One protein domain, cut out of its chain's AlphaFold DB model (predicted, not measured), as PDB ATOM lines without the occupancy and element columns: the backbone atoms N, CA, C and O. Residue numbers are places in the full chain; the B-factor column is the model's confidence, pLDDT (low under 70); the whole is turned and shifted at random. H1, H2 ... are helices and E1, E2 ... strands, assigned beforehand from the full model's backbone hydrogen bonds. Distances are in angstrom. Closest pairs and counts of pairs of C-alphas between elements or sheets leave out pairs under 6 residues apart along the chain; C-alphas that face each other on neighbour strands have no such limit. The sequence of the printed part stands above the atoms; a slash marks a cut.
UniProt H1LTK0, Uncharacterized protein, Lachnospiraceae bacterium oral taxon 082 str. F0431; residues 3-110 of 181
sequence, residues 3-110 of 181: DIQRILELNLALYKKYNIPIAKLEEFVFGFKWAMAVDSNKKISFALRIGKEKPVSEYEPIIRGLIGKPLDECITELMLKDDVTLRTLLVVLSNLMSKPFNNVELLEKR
ATOM      1  N   ASP A   3     161.922 140.159 145.750       93.44
ATOM      2  CA  ASP A   3     160.686 140.838 146.123       93.44
ATOM      3  C   ASP A   3     159.570 140.615 145.093       93.44
ATOM      4  O   ASP A   3     158.457 140.254 145.467       93.44
ATOM      5  N   ILE A   4     159.876 140.751 143.799       94.12
ATOM      6  CA  ILE A   4     158.913 140.504 142.715       94.12
ATOM      7  C   ILE A   4     158.502 139.032 142.669       94.12
ATOM      8  O   ILE A   4     157.314 138.737 142.563       94.12
ATOM      9  N   GLN A   5     159.458 138.111 142.820       95.44
ATOM     10  CA  GLN A   5     159.162 136.678 142.896       95.44
ATOM     11  C   GLN A   5     158.184 136.375 144.036       95.44
ATOM     12  O   GLN A   5     157.174 135.704 143.832       95.44
ATOM     13  N   ARG A   6     158.430 136.947 145.221       97.19
ATOM     14  CA  ARG A   6     157.529 136.794 146.365       97.19
ATOM     15  C   ARG A   6     156.128 137.339 146.077       97.19
ATOM     16  O   ARG A   6     155.141 136.738 146.493       97.19
ATOM     17  N   ILE A   7     156.023 138.466 145.375       96.62
ATOM     18  CA  ILE A   7     154.732 139.049 144.984       96.62
ATOM     19  C   ILE A   7     153.994 138.140 143.993       96.62
ATOM     20  O   ILE A   7     152.791 137.933 144.153       96.62
ATOM     21  N   LEU A   8     154.696 137.564 143.012       97.62
ATOM     22  CA  LEU A   8     154.104 136.620 142.065       97.62
ATOM     23  C   LEU A   8     153.527 135.396 142.789       97.62
ATOM     24  O   LEU A   8     152.371 135.049 142.561       97.62
ATOM     25  N   GLU A   9     154.283 134.792 143.710       98.00
ATOM     26  CA  GLU A   9     153.818 133.659 144.526       98.00
ATOM     27  C   GLU A   9     152.543 133.997 145.310       98.00
ATOM     28  O   GLU A   9     151.580 133.225 145.316       98.00
ATOM     29  N   LEU A  10     152.521 135.166 145.959       97.19
ATOM     30  CA  LEU A  10     151.361 135.633 146.716       97.19
ATOM     31  C   LEU A  10     150.147 135.840 145.806       97.19
ATOM     32  O   LEU A  10     149.051 135.398 146.147       97.19
ATOM     33  N   ASN A  11     150.331 136.467 144.643       97.50
ATOM     34  CA  ASN A  11     149.251 136.668 143.683       97.50
ATOM     35  C   ASN A  11     148.713 135.329 143.166       97.50
ATOM     36  O   ASN A  11     147.506 135.108 143.225       97.50
ATOM     37  N   LEU A  12     149.578 134.410 142.727       98.31
ATOM     38  CA  LEU A  12     149.177 133.084 142.242       98.31
ATOM     39  C   LEU A  12     148.393 132.295 143.299       98.31
ATOM     40  O   LEU A  12     147.369 131.682 142.986       98.31
ATOM     41  N   ALA A  13     148.808 132.366 144.567       97.94
ATOM     42  CA  ALA A  13     148.064 131.760 145.666       97.94
ATOM     43  C   ALA A  13     146.649 132.354 145.809       97.94
ATOM     44  O   ALA A  13     145.704 131.614 146.080       97.94
ATOM     45  N   LEU A  14     146.474 133.663 145.591       97.62
ATOM     46  CA  LEU A  14     145.159 134.316 145.612       97.62
ATOM     47  C   LEU A  14     144.300 133.943 144.397       97.62
ATOM     48  O   LEU A  14     143.109 133.687 144.573       97.62
ATOM     49  N   TYR A  15     144.886 133.855 143.199       98.06
ATOM     50  CA  TYR A  15     144.185 133.370 142.001       98.06
ATOM     51  C   TYR A  15     143.654 131.951 142.215       98.06
ATOM     52  O   TYR A  15     142.472 131.702 141.982       98.06
ATOM     53  N   LYS A  16     144.488 131.055 142.763       97.81
ATOM     54  CA  LYS A  16     144.084 129.691 143.128       97.81
ATOM     55  C   LYS A  16     143.002 129.684 144.210       97.81
ATOM     56  O   LYS A  16     142.002 128.991 144.064       97.81
ATOM     57  N   LYS A  17     143.181 130.457 145.288       97.12
ATOM     58  CA  LYS A  17     142.241 130.511 146.424       97.12
ATOM     59  C   LYS A  17     140.847 130.984 146.011       97.12
ATOM     60  O   LYS A  17     139.862 130.468 146.527       97.12
ATOM     61  N   TYR A  18     140.768 131.981 145.133       96.56
ATOM     62  CA  TYR A  18     139.503 132.593 144.723       96.56
ATOM     63  C   TYR A  18     138.987 132.096 143.369       96.56
ATOM     64  O   TYR A  18     137.962 132.588 142.910       96.56
ATOM     65  N   ASN A  19     139.671 131.126 142.750       96.56
ATOM     66  CA  ASN A  19     139.332 130.555 141.447       96.56
ATOM     67  C   ASN A  19     139.081 131.625 140.366       96.56
ATOM     68  O   ASN A  19     138.080 131.602 139.652       96.56
ATOM     69  N   ILE A  20     139.981 132.605 140.289       96.19
ATOM     70  CA  ILE A  20     139.904 133.702 139.317       96.19
ATOM     71  C   ILE A  20     140.766 133.323 138.101       96.19
ATOM     72  O   ILE A  20     141.876 132.823 138.289       96.19
ATOM     73  N   PRO A  21     140.314 133.549 136.857       97.06
ATOM     74  CA  PRO A  21     141.163 133.379 135.683       97.06
ATOM     75  C   PRO A  21     142.194 134.511 135.582       97.06
ATOM     76  O   PRO A  21     141.885 135.681 135.828       97.06
ATOM     77  N   ILE A  22     143.422 134.174 135.191       98.31
ATOM     78  CA  ILE A  22     144.477 135.167 134.970       98.31
ATOM     79  C   ILE A  22     144.210 135.881 133.640       98.31
ATOM     80  O   ILE A  22     144.031 135.251 132.599       98.31
ATOM     81  N   ALA A  23     144.143 137.212 133.694       98.19
ATOM     82  CA  ALA A  23     143.902 138.050 132.526       98.19
ATOM     83  C   ALA A  23     145.139 138.113 131.620       98.19
ATOM     84  O   ALA A  23     146.263 137.853 132.056       98.19
ATOM     85  N   LYS A  24     144.926 138.495 130.360       98.75
ATOM     86  CA  LYS A  24     146.005 138.706 129.390       98.75
ATOM     87  C   LYS A  24     146.442 140.165 129.385       98.75
ATOM     88  O   LYS A  24     145.611 141.044 129.603       98.75
ATOM     89  N   LEU A  25     147.716 140.423 129.107       98.75
ATOM     90  CA  LEU A  25     148.210 141.778 128.866       98.75
ATOM     91  C   LEU A  25     147.661 142.304 127.531       98.75
ATOM     92  O   LEU A  25     147.855 141.665 126.500       98.75
ATOM     93  N   GLU A  26     147.011 143.466 127.532       98.31
ATOM     94  CA  GLU A  26     146.499 144.106 126.310       98.31
ATOM     95  C   GLU A  26     147.337 145.303 125.875       98.31
ATOM     96  O   GLU A  26     147.594 145.478 124.686       98.31
ATOM     97  N   GLU A  27     147.761 146.131 126.827       97.94
ATOM     98  CA  GLU A  27     148.408 147.405 126.525       97.94
ATOM     99  C   GLU A  27     149.466 147.741 127.570       97.94
ATOM    100  O   GLU A  27     149.324 147.421 128.755       97.94
ATOM    101  N   PHE A  28     150.515 148.434 127.129       97.38
ATOM    102  CA  PHE A  28     151.524 149.022 127.995       97.38
ATOM    103  C   PHE A  28     151.854 150.438 127.519       97.38
ATOM    104  O   PHE A  28     152.089 150.659 126.333       97.38
ATOM    105  N   VAL A  29     151.912 151.393 128.445       95.31
ATOM    106  CA  VAL A  29     152.162 152.807 128.147       95.31
ATOM    107  C   VAL A  29     153.291 153.335 129.021       95.31
ATOM    108  O   VAL A  29     153.263 153.214 130.247       95.31
ATOM    109  N   PHE A  30     154.270 153.985 128.390       92.38
ATOM    110  CA  PHE A  30     155.290 154.771 129.075       92.38
ATOM    111  C   PHE A  30     154.905 156.252 129.073       92.38
ATOM    112  O   PHE A  30     155.083 156.957 128.085       92.38
ATOM    113  N   GLY A  31     154.399 156.738 130.203       87.31
ATOM    114  CA  GLY A  31     154.256 158.165 130.477       87.31
ATOM    115  C   GLY A  31     155.542 158.764 131.051       87.31
ATOM    116  O   GLY A  31     156.496 158.052 131.361       87.31
ATOM    117  N   PHE A  32     155.565 160.085 131.246       83.94
ATOM    118  CA  PHE A  32     156.767 160.798 131.696       83.94
ATOM    119  C   PHE A  32     157.331 160.262 133.026       83.94
ATOM    120  O   PHE A  32     158.488 159.866 133.088       83.94
ATOM    121  N   LYS A  33     156.501 160.191 134.076       88.00
ATOM    122  CA  LYS A  33     156.890 159.649 135.395       88.00
ATOM    123  C   LYS A  33     156.321 158.265 135.688       88.00
ATOM    124  O   LYS A  33     156.713 157.643 136.668       88.00
ATOM    125  N   TRP A  34     155.377 157.798 134.881       93.19
ATOM    126  CA  TRP A  34     154.572 156.622 135.183       93.19
ATOM    127  C   TRP A  34     154.621 155.639 134.029       93.19
ATOM    128  O   TRP A  34     154.535 156.042 132.875       93.19
ATOM    129  N   ALA A  35     154.723 154.359 134.347       95.50
ATOM    130  CA  ALA A  35     154.399 153.284 133.429       95.50
ATOM    131  C   ALA A  35     153.009 152.741 133.782       95.50
ATOM    132  O   ALA A  35     152.646 152.694 134.961       95.50
ATOM    133  N   MET A  36     152.235 152.369 132.770       97.94
ATOM    134  CA  MET A  36     150.868 151.869 132.891       97.94
ATOM    135  C   MET A  36     150.723 150.573 132.100       97.94
ATOM    136  O   MET A  36     151.323 150.439 131.037       97.94
ATOM    137  N   ALA A  37     149.902 149.647 132.591       98.38
ATOM    138  CA  ALA A  37     149.465 148.493 131.811       98.38
ATOM    139  C   ALA A  37     147.969 148.244 131.978       98.38
ATOM    140  O   ALA A  37     147.406 148.531 133.046       98.38
ATOM    141  N   VAL A  38     147.374 147.675 130.931       98.44
ATOM    142  CA  VAL A  38     145.956 147.317 130.842       98.44
ATOM    143  C   VAL A  38     145.819 145.828 130.542       98.44
ATOM    144  O   VAL A  38     146.574 145.288 129.731       98.44
ATOM    145  N   ASP A  39     144.878 145.160 131.211       98.38
ATOM    146  CA  ASP A  39     144.562 143.748 130.970       98.38
ATOM    147  C   ASP A  39     143.291 143.547 130.130       98.38
ATOM    148  O   ASP A  39     142.506 144.471 129.908       98.38
ATOM    149  N   SER A  40     143.041 142.298 129.732       98.19
ATOM    150  CA  SER A  40     141.860 141.888 128.959       98.19
ATOM    151  C   SER A  40     140.512 142.125 129.644       98.19
ATOM    152  O   SER A  40     139.468 142.040 129.004       98.19
ATOM    153  N   ASN A  41     140.517 142.453 130.936       97.38
ATOM    154  CA  ASN A  41     139.338 142.820 131.716       97.38
ATOM    155  C   ASN A  41     139.251 144.342 131.942       97.38
ATOM    156  O   ASN A  41     138.510 144.799 132.820       97.38
ATOM    157  N   LYS A  42     140.024 145.127 131.178       97.50
ATOM    158  CA  LYS A  42     140.125 146.592 131.247       97.50
ATOM    159  C   LYS A  42     140.546 147.115 132.625       97.50
ATOM    160  O   LYS A  42     140.227 148.248 132.995       97.50
ATOM    161  N   LYS A  43     141.257 146.310 133.423       97.69
ATOM    162  CA  LYS A  43     141.892 146.789 134.657       97.69
ATOM    163  C   LYS A  43     143.165 147.536 134.309       97.69
ATOM    164  O   LYS A  43     143.856 147.193 133.362       97.69
ATOM    165  N   ILE A  44     143.471 148.552 135.113       97.62
ATOM    166  CA  ILE A  44     144.607 149.445 134.893       97.62
ATOM    167  C   ILE A  44     145.502 149.451 136.131       97.62
ATOM    168  O   ILE A  44     145.036 149.512 137.281       97.62
ATOM    169  N   SER A  45     146.807 149.418 135.896       97.50
ATOM    170  CA  SER A  45     147.838 149.561 136.919       97.50
ATOM    171  C   SER A  45     148.841 150.642 136.551       97.50
ATOM    172  O   SER A  45     148.981 150.988 135.383       97.50
ATOM    173  N   PHE A  46     149.538 151.152 137.565       95.81
ATOM    174  CA  PHE A  46     150.581 152.155 137.406       95.81
ATOM    175  C   PHE A  46     151.798 151.779 138.253       95.81
ATOM    176  O   PHE A  46     151.652 151.156 139.311       95.81
ATOM    177  N   ALA A  47     152.980 152.204 137.817       95.00
ATOM    178  CA  ALA A  47     154.188 152.239 138.634       95.00
ATOM    179  C   ALA A  47     155.017 153.484 138.314       95.00
ATOM    180  O   ALA A  47     155.049 153.949 137.173       95.00
ATOM    181  N   LEU A  48     155.679 154.024 139.334       91.50
ATOM    182  CA  LEU A  48     156.566 155.169 139.188       91.50
ATOM    183  C   LEU A  48     157.888 154.738 138.527       91.50
ATOM    184  O   LEU A  48     158.487 153.737 138.918       91.50
ATOM    185  N   ARG A  49     158.352 155.526 137.559       90.06
ATOM    186  CA  ARG A  49     159.604 155.337 136.815       90.06
ATOM    187  C   ARG A  49     160.757 156.043 137.538       90.06
ATOM    188  O   ARG A  49     161.032 157.209 137.273       90.06
ATOM    189  N   ILE A  50     161.373 155.371 138.514       79.88
ATOM    190  CA  ILE A  50     162.457 155.929 139.364       79.88
ATOM    191  C   ILE A  50     163.754 155.107 139.361       79.88
ATOM    192  O   ILE A  50     164.699 155.445 140.070       79.88
ATOM    193  N   GLY A  51     163.803 154.006 138.609       77.38
ATOM    194  CA  GLY A  51     164.958 153.106 138.553       77.38
ATOM    195  C   GLY A  51     165.892 153.365 137.371       77.38
ATOM    196  O   GLY A  51     165.697 154.287 136.584       77.38
ATOM    197  N   LYS A  52     166.897 152.491 137.223       85.25
ATOM    198  CA  LYS A  52     167.637 152.362 135.962       85.25
ATOM    199  C   LYS A  52     166.666 151.875 134.891       85.25
ATOM    200  O   LYS A  52     166.054 150.825 135.070       85.25
ATOM    201  N   GLU A  53     166.555 152.611 133.797       87.69
ATOM    202  CA  GLU A  53     165.669 152.267 132.689       87.69
ATOM    203  C   GLU A  53     166.432 152.231 131.369       87.69
ATOM    204  O   GLU A  53     167.456 152.898 131.207       87.69
ATOM    205  N   LYS A  54     165.915 151.439 130.432       90.06
ATOM    206  CA  LYS A  54     166.334 151.470 129.033       90.06
ATOM    207  C   LYS A  54     165.547 152.544 128.267       90.06
ATOM    208  O   LYS A  54     164.464 152.950 128.702       90.06
ATOM    209  N   PRO A  55     166.041 152.986 127.103       91.56
ATOM    210  CA  PRO A  55     165.230 153.690 126.118       91.56
ATOM    211  C   PRO A  55     163.975 152.897 125.732       91.56
ATOM    212  O   PRO A  55     163.985 151.667 125.681       91.56
ATOM    213  N   VAL A  56     162.893 153.606 125.391       91.12
ATOM    214  CA  VAL A  56     161.616 152.981 124.990       91.12
ATOM    215  C   VAL A  56     161.787 152.039 123.796       91.12
ATOM    216  O   VAL A  56     161.173 150.976 123.779       91.12
ATOM    217  N   SER A  57     162.667 152.376 122.850       94.44
ATOM    218  CA  SER A  57     162.980 151.545 121.681       94.44
ATOM    219  C   SER A  57     163.493 150.148 122.042       94.44
ATOM    220  O   SER A  57     163.274 149.205 121.290       94.44
ATOM    221  N   GLU A  58     164.153 149.990 123.192       95.44
ATOM    222  CA  GLU A  58     164.626 148.685 123.670       95.44
ATOM    223  C   GLU A  58     163.537 147.913 124.427       95.44
ATOM    224  O   GLU A  58     163.528 146.681 124.420       95.44
ATOM    225  N   TYR A  59     162.590 148.611 125.058       94.75
ATOM    226  CA  TYR A  59     161.439 147.969 125.693       94.75
ATOM    227  C   TYR A  59     160.381 147.517 124.691       94.75
ATOM    228  O   TYR A  59     159.707 146.522 124.947       94.75
ATOM    229  N   GLU A  60     160.219 148.221 123.569       95.69
ATOM    230  CA  GLU A  60     159.180 147.928 122.578       95.69
ATOM    231  C   GLU A  60     159.149 146.454 122.131       95.69
ATOM    232  O   GLU A  60     158.090 145.835 122.274       95.69
ATOM    233  N   PRO A  61     160.244 145.843 121.634       97.00
ATOM    234  CA  PRO A  61     160.202 144.449 121.187       97.00
ATOM    235  C   PRO A  61     159.888 143.478 122.331       97.00
ATOM    236  O   PRO A  61     159.205 142.479 122.117       97.00
ATOM    237  N   ILE A  62     160.338 143.789 123.552       97.44
ATOM    238  CA  ILE A  62     160.039 142.990 124.745       97.44
ATOM    239  C   ILE A  62     158.537 143.039 125.023       97.44
ATOM    240  O   ILE A  62     157.896 141.998 125.086       97.44
ATOM    241  N   ILE A  63     157.968 144.239 125.141       97.19
ATOM    242  CA  ILE A  63     156.546 144.444 125.439       97.19
ATOM    243  C   ILE A  63     155.670 143.839 124.348       97.19
ATOM    244  O   ILE A  63     154.715 143.136 124.665       97.19
ATOM    245  N   ARG A  64     156.007 144.049 123.069       97.62
ATOM    246  CA  ARG A  64     155.263 143.483 121.937       97.62
ATOM    247  C   ARG A  64     155.230 141.952 121.993       97.62
ATOM    248  O   ARG A  64     154.206 141.367 121.661       97.62
ATOM    249  N   GLY A  65     156.302 141.316 122.472       97.88
ATOM    250  CA  GLY A  65     156.356 139.872 122.721       97.88
ATOM    251  C   GLY A  65     155.535 139.386 123.924       97.88
ATOM    252  O   GLY A  65     155.323 138.182 124.052       97.88
ATOM    253  N   LEU A  66     155.074 140.288 124.794       98.50
ATOM    254  CA  LEU A  66     154.236 139.983 125.960       98.50
ATOM    255  C   LEU A  66     152.742 140.232 125.715       98.50
ATOM    256  O   LEU A  66     151.906 139.635 126.392       98.50
ATOM    257  N   ILE A  67     152.386 141.121 124.782       98.44
ATOM    258  CA  ILE A  67     150.981 141.421 124.476       98.44
ATOM    259  C   ILE A  67     150.240 140.134 124.080       98.44
ATOM    260  O   ILE A  67     150.702 139.352 123.253       98.44
ATOM    261  N   GLY A  68     149.072 139.920 124.684       98.38
ATOM    262  CA  GLY A  68     148.221 138.750 124.482       98.38
ATOM    263  C   GLY A  68     148.531 137.558 125.393       98.38
ATOM    264  O   GLY A  68     147.721 136.627 125.441       98.38
ATOM    265  N   LYS A  69     149.640 137.576 126.143       98.75
ATOM    266  CA  LYS A  69     149.988 136.510 127.096       98.75
ATOM    267  C   LYS A  69     149.345 136.724 128.474       98.75
ATOM    268  O   LYS A  69     149.084 137.873 128.849       98.75
ATOM    269  N   PRO A  70     149.081 135.645 129.235       98.69
ATOM    270  CA  PRO A  70     148.707 135.723 130.648       98.69
ATOM    271  C   PRO A  70     149.723 136.517 131.481       98.69
ATOM    272  O   PRO A  70     150.930 136.448 131.252       98.69
ATOM    273  N   LEU A  71     149.242 137.293 132.457       98.62
ATOM    274  CA  LEU A  71     150.101 138.183 133.251       98.62
ATOM    275  C   LEU A  71     151.199 137.450 134.041       98.62
ATOM    276  O   LEU A  71     152.294 137.988 134.195       98.62
ATOM    277  N   ASP A  72     150.930 136.249 134.544       98.44
ATOM    278  CA  ASP A  72     151.901 135.428 135.269       98.44
ATOM    279  C   ASP A  72     153.017 134.904 134.358       98.44
ATOM    280  O   ASP A  72     154.189 134.948 134.743       98.44
ATOM    281  N   GLU A  73     152.677 134.496 133.135       98.50
ATOM    282  CA  GLU A  73     153.655 134.155 132.100       98.50
ATOM    283  C   GLU A  73     154.520 135.371 131.754       98.50
ATOM    284  O   GLU A  73     155.748 135.272 131.768       98.50
ATOM    285  N   CYS A  74     153.911 136.547 131.557       98.62
ATOM    286  CA  CYS A  74     154.652 137.781 131.291       98.62
ATOM    287  C   CYS A  74     155.673 138.103 132.390       98.62
ATOM    288  O   CYS A  74     156.820 138.448 132.102       98.62
ATOM    289  N   ILE A  75     155.263 138.005 133.659       98.31
ATOM    290  CA  ILE A  75     156.142 138.266 134.805       98.31
ATOM    291  C   ILE A  75     157.262 137.220 134.854       98.31
ATOM    292  O   ILE A  75     158.424 137.581 135.035       98.31
ATOM    293  N   THR A  76     156.934 135.943 134.654       97.88
ATOM    294  CA  THR A  76     157.907 134.844 134.673       97.88
ATOM    295  C   THR A  76     158.964 135.014 133.581       97.88
ATOM    296  O   THR A  76     160.157 134.988 133.882       97.88
ATOM    297  N   GLU A  77     158.555 135.285 132.340       97.88
ATOM    298  CA  GLU A  77     159.469 135.522 131.215       97.88
ATOM    299  C   GLU A  77     160.413 136.704 131.457       97.88
ATOM    300  O   GLU A  77     161.605 136.630 131.150       97.88
ATOM    301  N   LEU A  78     159.900 137.801 132.020       97.56
ATOM    302  CA  LEU A  78     160.713 138.969 132.348       97.56
ATOM    303  C   LEU A  78     161.697 138.689 133.492       97.56
ATOM    304  O   LEU A  78     162.833 139.155 133.436       97.56
ATOM    305  N   MET A  79     161.295 137.925 134.513       96.06
ATOM    306  CA  MET A  79     162.180 137.565 135.627       96.06
ATOM    307  C   MET A  79     163.349 136.682 135.184       96.06
ATOM    308  O   MET A  79     164.456 136.863 135.689       96.06
ATOM    309  N   LEU A  80     163.135 135.776 134.221       95.81
ATOM    310  CA  LEU A  80     164.180 134.889 133.690       95.81
ATOM    311  C   LEU A  80     165.332 135.637 133.004       95.81
ATOM    312  O   LEU A  80     166.416 135.082 132.856       95.81
ATOM    313  N   LYS A  81     165.118 136.892 132.594       94.62
ATOM    314  CA  LYS A  81     166.156 137.722 131.962       94.62
ATOM    315  C   LYS A  81     167.175 138.287 132.956       94.62
ATOM    316  O   LYS A  81     168.192 138.803 132.512       94.62
ATOM    317  N   ASP A  82     166.877 138.246 134.259       90.88
ATOM    318  CA  ASP A  82     167.684 138.820 135.353       90.88
ATOM    319  C   ASP A  82     168.219 140.245 135.082       90.88
ATOM    320  O   ASP A  82     169.302 140.640 135.508       90.88
ATOM    321  N   ASP A  83     167.438 141.052 134.360       94.31
ATOM    322  CA  ASP A  83     167.813 142.410 133.974       94.31
ATOM    323  C   ASP A  83     167.116 143.431 134.881       94.31
ATOM    324  O   ASP A  83     165.897 143.625 134.831       94.31
ATOM    325  N   VAL A  84     167.906 144.132 135.700       92.44
ATOM    326  CA  VAL A  84     167.414 145.147 136.647       92.44
ATOM    327  C   VAL A  84     166.637 146.278 135.968       92.44
ATOM    328  O   VAL A  84     165.760 146.881 136.588       92.44
ATOM    329  N   THR A  85     166.916 146.558 134.694       94.81
ATOM    330  CA  THR A  85     166.210 147.598 133.938       94.81
ATOM    331  C   THR A  85     164.778 147.195 133.579       94.81
ATOM    332  O   THR A  85     163.969 148.050 133.233       94.81
ATOM    333  N   LEU A  86     164.402 145.919 133.722       95.19
ATOM    334  CA  LEU A  86     163.025 145.447 133.527       95.19
ATOM    335  C   LEU A  86     162.151 145.622 134.776       95.19
ATOM    336  O   LEU A  86     160.953 145.332 134.741       95.19
ATOM    337  N   ARG A  87     162.717 146.115 135.887       94.62
ATOM    338  CA  ARG A  87     162.011 146.229 137.169       94.62
ATOM    339  C   ARG A  87     160.720 147.037 137.069       94.62
ATOM    340  O   ARG A  87     159.718 146.615 137.637       94.62
ATOM    341  N   THR A  88     160.713 148.160 136.349       94.25
ATOM    342  CA  THR A  88     159.493 148.965 136.170       94.25
ATOM    343  C   THR A  88     158.377 148.132 135.532       94.25
ATOM    344  O   THR A  88     157.255 148.141 136.033       94.25
ATOM    345  N   LEU A  89     158.680 147.351 134.486       96.00
ATOM    346  CA  LEU A  89     157.703 146.494 133.803       96.00
ATOM    347  C   LEU A  89     157.161 145.431 134.761       96.00
ATOM    348  O   LEU A  89     155.950 145.271 134.888       96.00
ATOM    349  N   LEU A  90     158.053 144.764 135.497       97.06
ATOM    350  CA  LEU A  90     157.690 143.758 136.495       97.06
ATOM    351  C   LEU A  90     156.768 144.314 137.588       97.06
ATOM    352  O   LEU A  90     155.795 143.658 137.956       97.06
ATOM    353  N   VAL A  91     157.037 145.524 138.090       96.50
ATOM    354  CA  VAL A  91     156.196 146.175 139.109       96.50
ATOM    355  C   VAL A  91     154.825 146.532 138.540       96.50
ATOM    356  O   VAL A  91     153.817 146.258 139.187       96.50
ATOM    357  N   VAL A  92     154.761 147.101 137.330       97.31
ATOM    358  CA  VAL A  92     153.484 147.413 136.668       97.31
ATOM    359  C   VAL A  92     152.647 146.145 136.494       97.31
ATOM    360  O   VAL A  92     151.497 146.108 136.924       97.31
ATOM    361  N   LEU A  93     153.225 145.078 135.940       98.38
ATOM    362  CA  LEU A  93     152.508 143.823 135.706       98.38
ATOM    363  C   LEU A  93     152.081 143.146 137.014       98.38
ATOM    364  O   LEU A  93     150.952 142.671 137.117       98.38
ATOM    365  N   SER A  94     152.925 143.178 138.047       97.94
ATOM    366  CA  SER A  94     152.574 142.664 139.379       97.94
ATOM    367  C   SER A  94     151.418 143.448 140.010       97.94
ATOM    368  O   SER A  94     150.505 142.855 140.589       97.94
ATOM    369  N   ASN A  95     151.417 144.777 139.855       97.81
ATOM    370  CA  ASN A  95     150.330 145.648 140.301       97.81
ATOM    371  C   ASN A  95     149.039 145.413 139.512       97.81
ATOM    372  O   ASN A  95     147.957 145.598 140.067       97.81
ATOM    373  N   LEU A  96     149.134 145.064 138.225       98.44
ATOM    374  CA  LEU A  96     147.990 144.715 137.381       98.44
ATOM    375  C   LEU A  96     147.377 143.387 137.818       98.44
ATOM    376  O   LEU A  96     146.180 143.316 138.083       98.44
ATOM    377  N   MET A  97     148.225 142.378 138.009       97.94
ATOM    378  CA  MET A  97     147.848 141.050 138.483       97.94
ATOM    379  C   MET A  97     147.182 141.090 139.870       97.94
ATOM    380  O   MET A  97     146.326 140.269 140.180       97.94
ATOM    381  N   SER A  98     147.494 142.078 140.714       96.81
ATOM    382  CA  SER A  98     146.831 142.211 142.015       96.81
ATOM    383  C   SER A  98     145.446 142.883 141.950       96.81
ATOM    384  O   SER A  98     144.727 142.899 142.953       96.81
ATOM    385  N   LYS A  99     145.056 143.498 140.819       96.44
ATOM    386  CA  LYS A  99     143.842 144.336 140.725       96.44
ATOM    387  C   LYS A  99     142.536 143.607 141.027       96.44
ATOM    388  O   LYS A  99     141.719 144.216 141.725       96.44
ATOM    389  N   PRO A 100     142.302 142.361 140.572       95.75
ATOM    390  CA  PRO A 100     141.055 141.654 140.869       95.75
ATOM    391  C   PRO A 100     140.776 141.523 142.372       95.75
ATOM    392  O   PRO A 100     139.620 141.519 142.792       95.75
ATOM    393  N   PHE A 101     141.826 141.506 143.197       94.75
ATOM    394  CA  PHE A 101     141.717 141.356 144.646       94.75
ATOM    395  C   PHE A 101     141.398 142.662 145.386       94.75
ATOM    396  O   PHE A 101     141.115 142.628 146.578       94.75
ATOM    397  N   ASN A 102     141.425 143.817 144.718       91.50
ATOM    398  CA  ASN A 102     141.268 145.133 145.353       91.50
ATOM    399  C   ASN A 102     139.803 145.602 145.467       91.50
ATOM    400  O   ASN A 102     139.528 146.807 145.477       91.50
ATOM    401  N   ASN A 103     138.860 144.664 145.555       90.19
ATOM    402  CA  ASN A 103     137.474 144.950 145.921       90.19
ATOM    403  C   ASN A 103     137.268 144.789 147.437       90.19
ATOM    404  O   ASN A 103     138.062 144.127 148.103       90.19
ATOM    405  N   VAL A 104     136.230 145.436 147.975       91.00
ATOM    406  CA  VAL A 104     135.970 145.505 149.425       91.00
ATOM    407  C   VAL A 104     135.868 144.108 150.039       91.00
ATOM    408  O   VAL A 104     136.598 143.811 150.978       91.00
ATOM    409  N   GLU A 105     135.077 143.220 149.437       92.88
ATOM    410  CA  GLU A 105     134.849 141.860 149.936       92.88
ATOM    411  C   GLU A 105     136.150 141.040 150.044       92.88
ATOM    412  O   GLU A 105     136.438 140.414 151.066       92.88
ATOM    413  N   LEU A 106     136.985 141.053 148.998       94.12
ATOM    414  CA  LEU A 106     138.248 140.304 148.991       94.12
ATOM    415  C   LEU A 106     139.331 140.951 149.863       94.12
ATOM    416  O   LEU A 106     140.241 140.256 150.323       94.12
ATOM    417  N   LEU A 107     139.282 142.266 150.079       94.12
ATOM    418  CA  LEU A 107     140.150 142.956 151.035       94.12
ATOM    419  C   LEU A 107     139.785 142.569 152.475       94.12
ATOM    420  O   LEU A 107     140.670 142.156 153.226       94.12
ATOM    421  N   GLU A 108     138.499 142.579 152.825       93.25
ATOM    422  CA  GLU A 108     138.006 142.198 154.156       93.25
ATOM    423  C   GLU A 108     138.332 140.741 154.500       93.25
ATOM    424  O   GLU A 108     138.859 140.467 155.578       93.25
ATOM    425  N   LYS A 109     138.169 139.811 153.547       94.31
ATOM    426  CA  LYS A 109     138.592 138.399 153.688       94.31
ATOM    427  C   LYS A 109     140.091 138.215 153.976       94.31
ATOM    428  O   LYS A 109     140.519 137.112 154.319       94.31
ATOM    429  N   ARG A 110     140.904 139.258 153.791       93.06
ATOM    430  CA  ARG A 110     142.351 139.288 154.074       93.06
ATOM    431  C   ARG A 110     142.703 140.184 155.266       93.06
ATOM    432  O   ARG A 110     143.881 140.443 155.483       93.06
TER     433      ARG A 110
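Overview. This is residues 3 to 110 of the 181 residues of an uncharacterized protein of Lachnospiraceae bacterium oral taxon 082 str. F0431 (UniProt H1LTK0). A small three-strand sheet has one face covered by H4, and H1 and H3 pack on H4 and on each other, the three helices nearly aligned and their centres making a triangle. H2 sits by edge strand E1, and short H5 lies at the far end of the long axis. The 108 printed residues run H1 E1 E2 E3 H2 H3 H4 H5; the antiparallel sheet has order E1 E2 E3, and the class is mixed. The whole is compact, radius of gyration of the C-alphas 13.5 A, but elongated, spanning 41 by 26 by 25 A.

Along the chain. The strands are E1, residues 25 to 30, 14.8 A; E2, 34 to 39, 16.8 A; and E3, 44 to 48, 13.9 A. H4 is residues 84 to 97, 20.1 A, and H3 is 71 to 79. H1, residues 3 to 18, 22.8 A, begins at C-alpha 3 (160.686, 140.838, 146.123). H2 is 56 to 64; H5, 104 to 108, ends at C-alpha 108 (138.006, 142.198, 154.156).

Arrangement. The strands form a meander, each the antiparallel neighbour of the one before, with N 29 and O 36 at 2.8 A and N 35 and O 47 at 2.9 A, within hydrogen-bond range. H2 and H4 with the sheet make two layers, helices on one face of a sheet. H4 lies over E2 and E3, height 8.4 A, slantwise to the strands. The helical hairpin H3 and H4 touches, C-alphas of Ile 75 and Leu 90 closest at 6.0 A, at a shallow tilt of 14 degrees. H1 touches H4 with residues 4 to 11 alone, Leu 8 and Ser 94 having the closest C-alphas, 6.8 A. Every O i to N i+4 pair is within hydrogen-bond range in H1, H3 and H5, against 3 of 5 in H2 and 8 of 10 in H4.

Size, cuts and confidence. The C-alphas of Ser 57 and Lys 109 are farthest apart, 42.3 A. The printed part has no cut and no long link. No printed residue is under pLDDT 70.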